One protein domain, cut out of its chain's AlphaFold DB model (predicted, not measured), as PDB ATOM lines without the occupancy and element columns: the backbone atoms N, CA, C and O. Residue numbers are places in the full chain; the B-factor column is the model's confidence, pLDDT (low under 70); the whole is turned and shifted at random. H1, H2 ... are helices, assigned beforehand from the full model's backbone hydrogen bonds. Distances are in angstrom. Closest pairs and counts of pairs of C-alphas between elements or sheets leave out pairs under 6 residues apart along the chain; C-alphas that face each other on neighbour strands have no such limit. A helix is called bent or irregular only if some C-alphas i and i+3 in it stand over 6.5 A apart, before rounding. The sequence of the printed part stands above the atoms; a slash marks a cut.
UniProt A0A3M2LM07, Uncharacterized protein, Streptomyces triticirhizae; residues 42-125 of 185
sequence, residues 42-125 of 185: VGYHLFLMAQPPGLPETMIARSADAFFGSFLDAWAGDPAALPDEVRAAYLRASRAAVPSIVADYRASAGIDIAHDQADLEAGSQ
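This is residues 42 to 125 of the 185 residues of an uncharacterized protein of Streptomyces triticirhizae (UniProt A0A3M2LM07). Six helices make a loose arch with H5 in its middle: H1 and H2 pack on H5, H3 and H4 cross at one end, and H6 is an arm at the other. Residues 117 to 123 stick out. The 84 printed residues, all helix in class, have six named helices, H1 to H6; radius of gyration of the C-alphas 15.6 A, spans 46 by 31 by 21 A.

Find C-alpha 42 at (127.419, 132.135, 170.949), where irregular H1, residues 42 to 49, begins; C-alphas 42 and 45 are 7.9 A apart. Read on through H2, 55 to 62; H3, 64 to 75, 16.8 A; H4, 84 to 96, 18.3 A; H5, 98 to 108, 15.6 A; and H6, 111 to 122, 16.5 A, ending at (159.748, 128.658, 171.863).

At Met 49 and Val 102, closest C-alphas 5.1 A apart, H1 touches H5, about perpendicular at 74 degrees. H2 touches H5 at Glu 57 and Pro 99, closest C-alphas 6.0 A. H3 touches H4 at Ala 64 and Arg 95, closest C-alphas 5.4 A, a steep tilt of 51 degrees, opposite ways. H5 and H6 meet only through their link. O i to N i+4 pairs are within hydrogen-bond range throughout H2, H4, H5 and H6, in 2 of 4 in H1 and 7 of 8 in H3.

The C-alphas farthest apart, Asp 84 and Ala 122, are 46.4 A apart. The printed part has no cut and no long link, and no printed residue is under 70 in pLDDT.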
ATOM      1  N   VAL A  42     126.957 133.217 171.850       74.56
ATOM      2  CA  VAL A  42     127.419 132.135 170.949       74.56
ATOM      3  C   VAL A  42     128.471 131.235 171.623       74.56
ATOM      4  O   VAL A  42     128.512 130.029 171.381       74.56
ATOM      5  N   GLY A  43     129.281 131.792 172.529       82.75
ATOM      6  CA  GLY A  43     130.361 131.086 173.225       82.75
ATOM      7  C   GLY A  43     130.008 130.568 174.621       82.75
ATOM      8  O   GLY A  43     130.907 130.122 175.328       82.75
ATOM      9  N   TYR A  44     128.741 130.622 175.061       89.69
ATOM     10  CA  TYR A  44     128.365 130.313 176.456       89.69
ATOM     11  C   TYR A  44     128.853 128.935 176.936       89.69
ATOM     12  O   TYR A  44     129.206 128.751 178.101       89.69
ATOM     13  N   HIS A  45     128.862 127.966 176.021       93.88
ATOM     14  CA  HIS A  45     129.202 126.578 176.279       93.88
ATOM     15  C   HIS A  45     130.681 126.404 176.657       93.88
ATOM     16  O   HIS A  45     130.976 125.578 177.518       93.88
ATOM     17  N   LEU A  46     131.570 127.245 176.106       93.31
ATOM     18  CA  LEU A  46     132.991 127.302 176.465       93.31
ATOM     19  C   LEU A  46     133.147 127.621 177.955       93.31
ATOM     20  O   LEU A  46     133.817 126.905 178.694       93.31
ATOM     21  N   PHE A  47     132.444 128.652 178.430       93.31
ATOM     22  CA  PHE A  47     132.516 129.094 179.825       93.31
ATOM     23  C   PHE A  47     131.818 128.139 180.796       93.31
ATOM     24  O   PHE A  47     132.298 127.949 181.915       93.31
ATOM     25  N   LEU A  48     130.691 127.545 180.385       95.38
ATOM     26  CA  LEU A  48     129.975 126.550 181.182       95.38
ATOM     27  C   LEU A  48     130.831 125.297 181.393       95.38
ATOM     28  O   LEU A  48     130.968 124.840 182.526       95.38
ATOM     29  N   MET A  49     131.399 124.738 180.322       97.19
ATOM     30  CA  MET A  49     132.150 123.482 180.404       97.19
ATOM     31  C   MET A  49     133.550 123.660 181.012       97.19
ATOM     32  O   MET A  49     134.069 122.717 181.603       97.19
ATOM     33  N   ALA A  50     134.102 124.877 180.995       95.62
ATOM     34  CA  ALA A  50     135.341 125.216 181.697       95.62
ATOM     35  C   ALA A  50     135.220 125.276 183.234       95.62
ATOM     36  O   ALA A  50     136.238 125.320 183.926       95.62
ATOM     37  N   GLN A  51     134.005 125.282 183.800       96.38
ATOM     38  CA  GLN A  51     133.834 125.321 185.258       96.38
ATOM     39  C   GLN A  51     134.425 124.067 185.944       96.38
ATOM     40  O   GLN A  51     134.581 123.009 185.313       96.38
ATOM     41  N   PRO A  52     134.735 124.145 187.258       95.44
ATOM     42  CA  PRO A  52     135.229 123.004 188.021       95.44
ATOM     43  C   PRO A  52     134.334 121.755 187.902       95.44
ATOM     44  O   PRO A  52     133.119 121.892 187.717       95.44
ATOM     45  N   PRO A  53     134.907 120.544 188.035       96.56
ATOM     46  CA  PRO A  53     134.160 119.295 187.907       96.56
ATOM     47  C   PRO A  53     132.927 119.217 188.812       96.56
ATOM     48  O   PRO A  53     132.961 119.604 189.980       96.56
ATOM     49  N   GLY A  54     131.848 118.648 188.278       96.44
ATOM     50  CA  GLY A  54     130.633 118.295 189.003       96.44
ATOM     51  C   GLY A  54     129.398 119.010 188.467       96.44
ATOM     52  O   GLY A  54     128.446 118.352 188.038       96.44
ATOM     53  N   LEU A  55     129.388 120.347 188.500       96.38
ATOM     54  CA  LEU A  55     128.210 121.126 188.102       96.38
ATOM     55  C   LEU A  55     127.916 121.017 186.590       96.38
ATOM     56  O   LEU A  55     126.780 120.658 186.261       96.38
ATOM     57  N   PRO A  56     128.876 121.254 185.671       97.88
ATOM     58  CA  PRO A  56     128.602 121.192 184.234       97.88
ATOM     59  C   PRO A  56     128.179 119.797 183.778       97.88
ATOM     60  O   PRO A  56     127.186 119.662 183.067       97.88
ATOM     61  N   GLU A  57     128.868 118.750 184.245       98.38
ATOM     62  CA  GLU A  57     128.541 117.363 183.919       98.38
ATOM     63  C   GLU A  57     127.121 117.015 184.381       98.38
ATOM     64  O   GLU A  57     126.357 116.417 183.627       98.38
ATOM     65  N   THR A  58     126.731 117.444 185.588       98.19
ATOM     66  CA  THR A  58     125.377 117.211 186.115       98.19
ATOM     67  C   THR A  58     124.312 117.926 185.287       98.19
ATOM     68  O   THR A  58     123.272 117.331 184.988       98.19
ATOM     69  N   MET A  59     124.540 119.194 184.932       97.94
ATOM     70  CA  MET A  59     123.597 119.977 184.132       97.94
ATOM     71  C   MET A  59     123.416 119.363 182.745       97.94
ATOM     72  O   MET A  59     122.286 119.094 182.344       97.94
ATOM     73  N   ILE A  60     124.523 119.091 182.052       98.44
ATOM     74  CA  ILE A  60     124.515 118.590 180.676       98.44
ATOM     75  C   ILE A  60     123.978 117.160 180.628       98.44
ATOM     76  O   ILE A  60     123.134 116.863 179.791       98.44
ATOM     77  N   ALA A  61     124.369 116.271 181.547       98.06
ATOM     78  CA  ALA A  61     123.874 114.891 181.547       98.06
ATOM     79  C   ALA A  61     122.345 114.806 181.704       98.06
ATOM     80  O   ALA A  61     121.713 113.911 181.142       98.06
ATOM     81  N   ARG A  62     121.728 115.746 182.432       98.06
ATOM     82  CA  ARG A  62     120.267 115.800 182.629       98.06
ATOM     83  C   ARG A  62     119.499 116.368 181.436       98.06
ATOM     84  O   ARG A  62     118.282 116.214 181.390       98.06
ATOM     85  N   SER A  63     120.180 117.001 180.487       98.00
ATOM     86  CA  SER A  63     119.575 117.625 179.307       98.00
ATOM     87  C   SER A  63     120.331 117.308 178.015       98.00
ATOM     88  O   SER A  63     120.205 118.052 177.049       98.00
ATOM     89  N   ALA A  64     121.088 116.204 177.976       98.06
ATOM     90  CA  ALA A  64     122.116 115.956 176.961       98.06
ATOM     91  C   ALA A  64     121.607 116.119 175.522       98.06
ATOM     92  O   ALA A  64     122.224 116.836 174.742       98.06
ATOM     93  N   ASP A  65     120.455 115.533 175.187       98.06
ATOM     94  CA  ASP A  65     119.911 115.625 173.826       98.06
ATOM     95  C   ASP A  65     119.492 117.051 173.458       98.06
ATOM     96  O   ASP A  65     119.729 117.483 172.336       98.06
ATOM     97  N   ALA A  66     118.913 117.800 174.400       98.31
ATOM     98  CA  ALA A  66     118.548 119.196 174.176       98.31
ATOM     99  C   ALA A  66     119.795 120.088 174.083       98.31
ATOM    100  O   ALA A  66     119.868 120.963 173.227       98.31
ATOM    101  N   PHE A  67     120.788 119.844 174.941       98.12
ATOM    102  CA  PHE A  67     122.040 120.588 174.963       98.12
ATOM    103  C   PHE A  67     122.828 120.376 173.665       98.12
ATOM    104  O   PHE A  67     123.078 121.336 172.945       98.12
ATOM    105  N   PHE A  68     123.148 119.127 173.316       97.94
ATOM    106  CA  PHE A  68     123.902 118.820 172.098       97.94
ATOM    107  C   PHE A  68     123.095 119.077 170.825       97.94
ATOM    108  O   PHE A  68     123.636 119.609 169.858       97.94
ATOM    109  N   GLY A  69     121.793 118.775 170.837       97.25
ATOM    110  CA  GLY A  69     120.899 119.053 169.714       97.25
ATOM    111  C   GLY A  69     120.841 120.536 169.365       97.25
ATOM    112  O   GLY A  69     120.838 120.869 168.186       97.25
ATOM    113  N   SER A  70     120.908 121.423 170.365       95.62
ATOM    114  CA  SER A  70     120.912 122.868 170.120       95.62
ATOM    115  C   SER A  70     122.104 123.343 169.280       95.62
ATOM    116  O   SER A  70     121.937 124.257 168.481       95.62
ATOM    117  N   PHE A  71     123.281 122.709 169.392       95.38
ATOM    118  CA  PHE A  71     124.432 123.029 168.537       95.38
ATOM    119  C   PHE A  71     124.246 122.501 167.120       95.38
ATOM    120  O   PHE A  71     124.512 123.226 166.167       95.38
ATOM    121  N   LEU A  72     123.748 121.268 166.980       95.19
ATOM    122  CA  LEU A  72     123.425 120.695 165.671       95.19
ATOM    123  C   LEU A  72     122.420 121.582 164.915       95.19
ATOM    124  O   LEU A  72     122.560 121.774 163.714       95.19
ATOM    125  N   ASP A  73     121.453 122.168 165.627       93.06
ATOM    126  CA  ASP A  73     120.435 123.050 165.044       93.06
ATOM    127  C   ASP A  73     120.964 124.461 164.752       93.06
ATOM    128  O   ASP A  73     120.619 125.056 163.735       93.06
ATOM    129  N   ALA A  74     121.773 125.025 165.652       90.94
ATOM    130  CA  ALA A  74     122.224 126.411 165.548       90.94
ATOM    131  C   ALA A  74     123.434 126.599 164.626       90.94
ATOM    132  O   ALA A  74     123.661 127.711 164.144       90.94
ATOM    133  N   TRP A  75     124.256 125.563 164.448       91.94
ATOM    134  CA  TRP A  75     125.526 125.670 163.729       91.94
ATOM    135  C   TRP A  75     125.506 125.062 162.328       91.94
ATOM    136  O   TRP A  75     126.412 125.366 161.548       91.94
ATOM    137  N   ALA A  76     124.495 124.258 161.991       91.88
ATOM    138  CA  ALA A  76     124.280 123.805 160.622       91.88
ATOM    139  C   ALA A  76     123.783 124.964 159.742       91.88
ATOM    140  O   ALA A  76     122.873 125.700 160.128       91.88
ATOM    141  N   GLY A  77     124.376 125.130 158.560       88.81
ATOM    142  CA  GLY A  77     123.876 126.044 157.530       88.81
ATOM    143  C   GLY A  77     122.672 125.465 156.782       88.81
ATOM    144  O   GLY A  77     121.737 126.200 156.459       88.81
ATOM    145  N   ASP A  78     122.668 124.146 156.578       90.38
ATOM    146  CA  ASP A  78     121.552 123.368 156.036       90.38
ATOM    147  C   ASP A  78     121.192 122.192 156.970       90.38
ATOM    148  O   ASP A  78     121.968 121.243 157.092       90.38
ATOM    149  N   PRO A  79     120.005 122.191 157.608       85.38
ATOM    150  CA  PRO A  79     119.555 121.071 158.434       85.38
ATOM    151  C   PRO A  79     119.462 119.737 157.680       85.38
ATOM    152  O   PRO A  79     119.581 118.683 158.303       85.38
ATOM    153  N   ALA A  80     119.261 119.755 156.356       91.50
ATOM    154  CA  ALA A  80     119.197 118.536 155.552       91.50
ATOM    155  C   ALA A  80     120.552 117.810 155.464       91.50
ATOM    156  O   ALA A  80     120.575 116.607 155.198       91.50
ATOM    157  N   ALA A  81     121.661 118.504 155.748       92.50
ATOM    158  CA  ALA A  81     122.994 117.911 155.829       92.50
ATOM    159  C   ALA A  81     123.174 116.991 157.049       92.50
ATOM    160  O   ALA A  81     124.093 116.176 157.082       92.50
ATOM    161  N   LEU A  82     122.271 117.057 158.033       94.38
ATOM    162  CA  LEU A  82     122.259 116.183 159.206       94.38
ATOM    163  C   LEU A  82     120.975 115.336 159.244       94.38
ATOM    164  O   LEU A  82     120.084 115.613 160.053       94.38
ATOM    165  N   PRO A  83     120.865 114.277 158.412       95.62
ATOM    166  CA  PRO A  83     119.723 113.369 158.443       95.62
ATOM    167  C   PRO A  83     119.468 112.785 159.838       95.62
ATOM    168  O   PRO A  83     120.395 112.602 160.633       95.62
ATOM    169  N   ASP A  84     118.217 112.405 160.109       96.12
ATOM    170  CA  ASP A  84     117.769 111.932 161.428       96.12
ATOM    171  C   ASP A  84     118.637 110.807 162.010       96.12
ATOM    172  O   ASP A  84     118.903 110.779 163.213       96.12
ATOM    173  N   GLU A  85     119.117 109.883 161.174       97.44
ATOM    174  CA  GLU A  85     119.970 108.780 161.622       97.44
ATOM    175  C   GLU A  85     121.356 109.245 162.096       97.44
ATOM    176  O   GLU A  85     121.851 108.757 163.121       97.44
ATOM    177  N   VAL A  86     121.939 110.229 161.402       96.50
ATOM    178  CA  VAL A  86     123.235 110.844 161.722       96.50
ATOM    179  C   VAL A  86     123.092 111.684 162.984       96.50
ATOM    180  O   VAL A  86     123.831 111.487 163.952       96.50
ATOM    181  N   ARG A  87     122.056 112.531 163.045       97.12
ATOM    182  CA  ARG A  87     121.716 113.304 164.245       97.12
ATOM    183  C   ARG A  87     121.548 112.391 165.457       97.12
ATOM    184  O   ARG A  87     122.136 112.632 166.510       97.12
ATOM    185  N   ALA A  88     120.776 111.314 165.320       98.25
ATOM    186  CA  ALA A  88     120.562 110.368 166.406       98.25
ATOM    187  C   ALA A  88     121.867 109.674 166.828       98.25
ATOM    188  O   ALA A  88     122.043 109.392 168.015       98.25
ATOM    189  N   ALA A  89     122.787 109.398 165.898       98.44
ATOM    190  CA  ALA A  89     124.104 108.855 166.224       98.44
ATOM    191  C   ALA A  89     124.931 109.828 167.072       98.44
ATOM    192  O   ALA A  89     125.421 109.419 168.130       98.44
ATOM    193  N   TYR A  90     125.001 111.105 166.687       98.12
ATOM    194  CA  TYR A  90     125.693 112.132 167.467       98.12
ATOM    195  C   TYR A  90     125.085 112.301 168.858       98.12
ATOM    196  O   TYR A  90     125.798 112.188 169.851       98.12
ATOM    197  N   LEU A  91     123.762 112.432 168.973       98.50
ATOM    198  CA  LEU A  91     123.109 112.574 170.279       98.50
ATOM    199  C   LEU A  91     123.312 111.350 171.185       98.50
ATOM    200  O   LEU A  91     123.467 111.482 172.403       98.50
ATOM    201  N   ARG A  92     123.324 110.129 170.633       98.69
ATOM    202  CA  ARG A  92     123.662 108.921 171.408       98.69
ATOM    203  C   ARG A  92     125.103 108.966 171.911       98.69
ATOM    204  O   ARG A  92     125.314 108.749 173.105       98.69
ATOM    205  N   ALA A  93     126.059 109.262 171.031       98.62
ATOM    206  CA  ALA A  93     127.478 109.298 171.367       98.62
ATOM    207  C   ALA A  93     127.799 110.408 172.383       98.62
ATOM    208  O   ALA A  93     128.378 110.127 173.430       98.62
ATOM    209  N   SER A  94     127.349 111.641 172.140       98.50
ATOM    210  CA  SER A  94     127.630 112.788 173.010       98.50
ATOM    211  C   SER A  94     127.045 112.611 174.410       98.50
ATOM    212  O   SER A  94     127.722 112.873 175.400       98.50
ATOM    213  N   ARG A  95     125.822 112.075 174.527       98.44
ATOM    214  CA  ARG A  95     125.226 111.732 175.830       98.44
ATOM    215  C   ARG A  95     126.058 110.707 176.603       98.44
ATOM    216  O   ARG A  95     126.178 110.827 177.819       98.44
ATOM    217  N   ALA A  96     126.617 109.706 175.924       98.56
ATOM    218  CA  ALA A  96     127.477 108.708 176.560       98.56
ATOM    219  C   ALA A  96     128.861 109.271 176.944       98.56
ATOM    220  O   ALA A  96     129.532 108.707 177.804       98.56
ATOM    221  N   ALA A  97     129.261 110.393 176.339       98.50
ATOM    222  CA  ALA A  97     130.581 111.000 176.459       98.50
ATOM    223  C   ALA A  97     130.587 112.339 177.226       98.50
ATOM    224  O   ALA A  97     131.578 113.064 177.171       98.50
ATOM    225  N   VAL A  98     129.519 112.688 177.961       98.56
ATOM    226  CA  VAL A  98     129.439 113.973 178.690       98.56
ATOM    227  C   VAL A  98     130.680 114.245 179.552       98.56
ATOM    228  O   VAL A  98     131.238 115.332 179.413       98.56
ATOM    229  N   PRO A  99     131.176 113.309 180.394       98.19
ATOM    230  CA  PRO A  99     132.348 113.588 181.222       98.19
ATOM    231  C   PRO A  99     133.605 113.922 180.409       98.19
ATOM    232  O   PRO A  99     134.347 114.822 180.787       98.19
ATOM    233  N   SER A 100     133.840 113.226 179.289       98.06
ATOM    234  CA  SER A 100     135.020 113.462 178.451       98.06
ATOM    235  C   SER A 100     134.898 114.744 177.639       98.06
ATOM    236  O   SER A 100     135.858 115.499 177.582       98.06
ATOM    237  N   ILE A 101     133.719 115.033 177.077       98.31
ATOM    238  CA  ILE A 101     133.478 116.279 176.335       98.31
ATOM    239  C   ILE A 101     133.661 117.483 177.262       98.31
ATOM    240  O   ILE A 101     134.352 118.433 176.921       98.31
ATOM    241  N   VAL A 102     133.093 117.450 178.470       98.31
ATOM    242  CA  VAL A 102     133.267 118.552 179.427       98.31
ATOM    243  C   VAL A 102     134.737 118.699 179.844       98.31
ATOM    244  O   VAL A 102     135.225 119.820 179.980       98.31
ATOM    245  N   ALA A 103     135.456 117.591 180.039       97.81
ATOM    246  CA  ALA A 103     136.879 117.630 180.365       97.81
ATOM    247  C   ALA A 103     137.741 118.230 179.243       97.81
ATOM    248  O   ALA A 103     138.669 118.968 179.561       97.81
ATOM    249  N   ASP A 104     137.408 117.963 177.980       98.12
ATOM    250  CA  ASP A 104     138.048 118.553 176.797       98.12
ATOM    251  C   ASP A 104     137.916 120.088 176.807       98.12
ATOM    252  O   ASP A 104     138.905 120.812 176.905       98.12
ATOM    253  N   TYR A 105     136.689 120.609 176.919       96.81
ATOM    254  CA  TYR A 105     136.487 122.060 177.032       96.81
ATOM    255  C   TYR A 105     137.189 122.674 178.252       96.81
ATOM    256  O   TYR A 105     137.681 123.802 178.185       96.81
ATOM    257  N   ARG A 106     137.278 121.952 179.373       97.00
ATOM    258  CA  ARG A 106     138.041 122.417 180.536       97.00
ATOM    259  C   ARG A 106     139.544 122.484 180.264       97.00
ATOM    260  O   ARG A 106     140.181 123.418 180.748       97.00
ATOM    261  N   ALA A 107     140.102 121.540 179.511       97.69
ATOM    262  CA  ALA A 107     141.499 121.587 179.090       97.69
ATOM    263  C   ALA A 107     141.764 122.812 178.201       97.69
ATOM    264  O   ALA A 107     142.717 123.550 178.471       97.69
ATOM    265  N   SER A 108     140.835 123.110 177.283       94.69
ATOM    266  CA  SER A 108     140.931 124.257 176.365       94.69
ATOM    267  C   SER A 108     140.951 125.622 177.068       94.69
ATOM    268  O   SER A 108     141.456 126.602 176.528       94.69
ATOM    269  N   ALA A 109     140.437 125.698 178.301       94.06
ATOM    270  CA  ALA A 109     140.461 126.899 179.137       94.06
ATOM    271  C   ALA A 109     141.661 126.961 180.105       94.06
ATOM    272  O   ALA A 109     141.727 127.863 180.943       94.06
ATOM    273  N   GLY A 110     142.582 125.996 180.039       94.38
ATOM    274  CA  GLY A 110     143.684 125.860 180.986       94.38
ATOM    275  C   GLY A 110     144.947 125.303 180.344       94.38
ATOM    276  O   GLY A 110     145.775 126.061 179.847       94.38
ATOM    277  N   ILE A 111     145.130 123.984 180.421       97.38
ATOM    278  CA  ILE A 111     146.399 123.343 180.053       97.38
ATOM    279  C   ILE A 111     146.740 123.500 178.567       97.38
ATOM    280  O   ILE A 111     147.910 123.680 178.250       97.38
ATOM    281  N   ASP A 112     145.743 123.524 177.680       97.88
ATOM    282  CA  ASP A 112     145.992 123.684 176.243       97.88
ATOM    283  C   ASP A 112     146.534 125.086 175.940       97.88
ATOM    284  O   ASP A 112     147.506 125.224 175.210       97.88
ATOM    285  N   ILE A 113     146.015 126.121 176.614       95.81
ATOM    286  CA  ILE A 113     146.554 127.488 176.520       95.81
ATOM    287  C   ILE A 113     148.006 127.530 176.997       95.81
ATOM    288  O   ILE A 113     148.829 128.210 176.390       95.81
ATOM    289  N   ALA A 114     148.331 126.826 178.084       96.75
ATOM    290  CA  ALA A 114     149.696 126.793 178.601       96.75
ATOM    291  C   ALA A 114     150.662 126.113 177.617       96.75
ATOM    292  O   ALA A 114     151.786 126.583 177.448       96.75
ATOM    293  N   HIS A 115     150.230 125.035 176.959       98.06
ATOM    294  CA  HIS A 115     151.018 124.372 175.923       98.06
ATOM    295  C   HIS A 115     151.182 125.260 174.685       98.06
ATOM    296  O   HIS A 115     152.312 125.478 174.253       98.06
ATOM    297  N   ASP A 116     150.095 125.857 174.191       96.56
ATOM    298  CA  ASP A 116     150.129 126.761 173.040       96.56
ATOM    299  C   ASP A 116     151.042 127.972 173.304       96.56
ATOM    300  O   ASP A 116     151.833 128.379 172.454       96.56
ATOM    301  N   GLN A 117     150.983 128.554 174.504       95.62
ATOM    302  CA  GLN A 117     151.861 129.662 174.890       95.62
ATOM    303  C   GLN A 117     153.329 129.244 174.928       95.62
ATOM    304  O   GLN A 117     154.173 129.967 174.402       95.62
ATOM    305  N   ALA A 118     153.636 128.082 175.509       97.31
ATOM    306  CA  ALA A 118     155.002 127.579 175.562       97.31
ATOM    307  C   ALA A 118     155.580 127.350 174.155       97.31
ATOM    308  O   ALA A 118     156.733 127.700 173.902       97.31
ATOM    309  N   ASP A 119     154.776 126.822 173.229       97.38
ATOM    310  CA  ASP A 119     155.186 126.641 171.837       97.38
ATOM    311  C   ASP A 119     155.386 127.977 171.108       97.38
ATOM    312  O   ASP A 119     156.387 128.150 170.409       97.38
ATOM    313  N   LEU A 120     154.506 128.961 171.323       92.25
ATOM    314  CA  LEU A 120     154.686 130.311 170.775       92.25
ATOM    315  C   LEU A 120     155.963 130.981 171.294       92.25
ATOM    316  O   LEU A 120     156.699 131.588 170.515       92.25
ATOM    317  N   GLU A 121     156.245 130.868 172.592       95.50
ATOM    318  CA  GLU A 121     157.452 131.420 173.218       95.50
ATOM    319  C   GLU A 121     158.728 130.731 172.722       95.50
ATOM    320  O   GLU A 121     159.758 131.385 172.540       95.50
ATOM    321  N   ALA A 122     158.658 129.424 172.458       97.19
ATOM    322  CA  ALA A 122     159.748 128.658 171.863       97.19
ATOM    323  C   ALA A 122     159.936 128.933 170.359       97.19
ATOM    324  O   ALA A 122     160.960 128.548 169.792       97.19
ATOM    325  N   GLY A 123     158.971 129.593 169.709       96.19
ATOM    326  CA  GLY A 123     158.946 129.769 168.259       96.19
ATOM    327  C   GLY A 123     158.674 128.465 167.502       96.19
ATOM    328  O   GLY A 123     159.102 128.329 166.354       96.19
ATOM    329  N   SER A 124     158.006 127.500 168.142       97.69
ATOM    330  CA  SER A 124     157.579 126.243 167.526       97.69
ATOM    331  C   SER A 124     156.628 126.519 166.358       97.69
ATOM    332  O   SER A 124     155.704 127.325 166.462       97.69
ATOM    333  N   GLN A 125     156.837 125.824 165.239       97.75
ATOM    334  CA  GLN A 125     155.987 125.922 164.051       97.75
ATOM    335  C   GLN A 125     155.703 124.543 163.457       97.75
ATOM    336  O   GLN A 125     156.520 123.621 163.538       97.75
TER     337      GLN A 125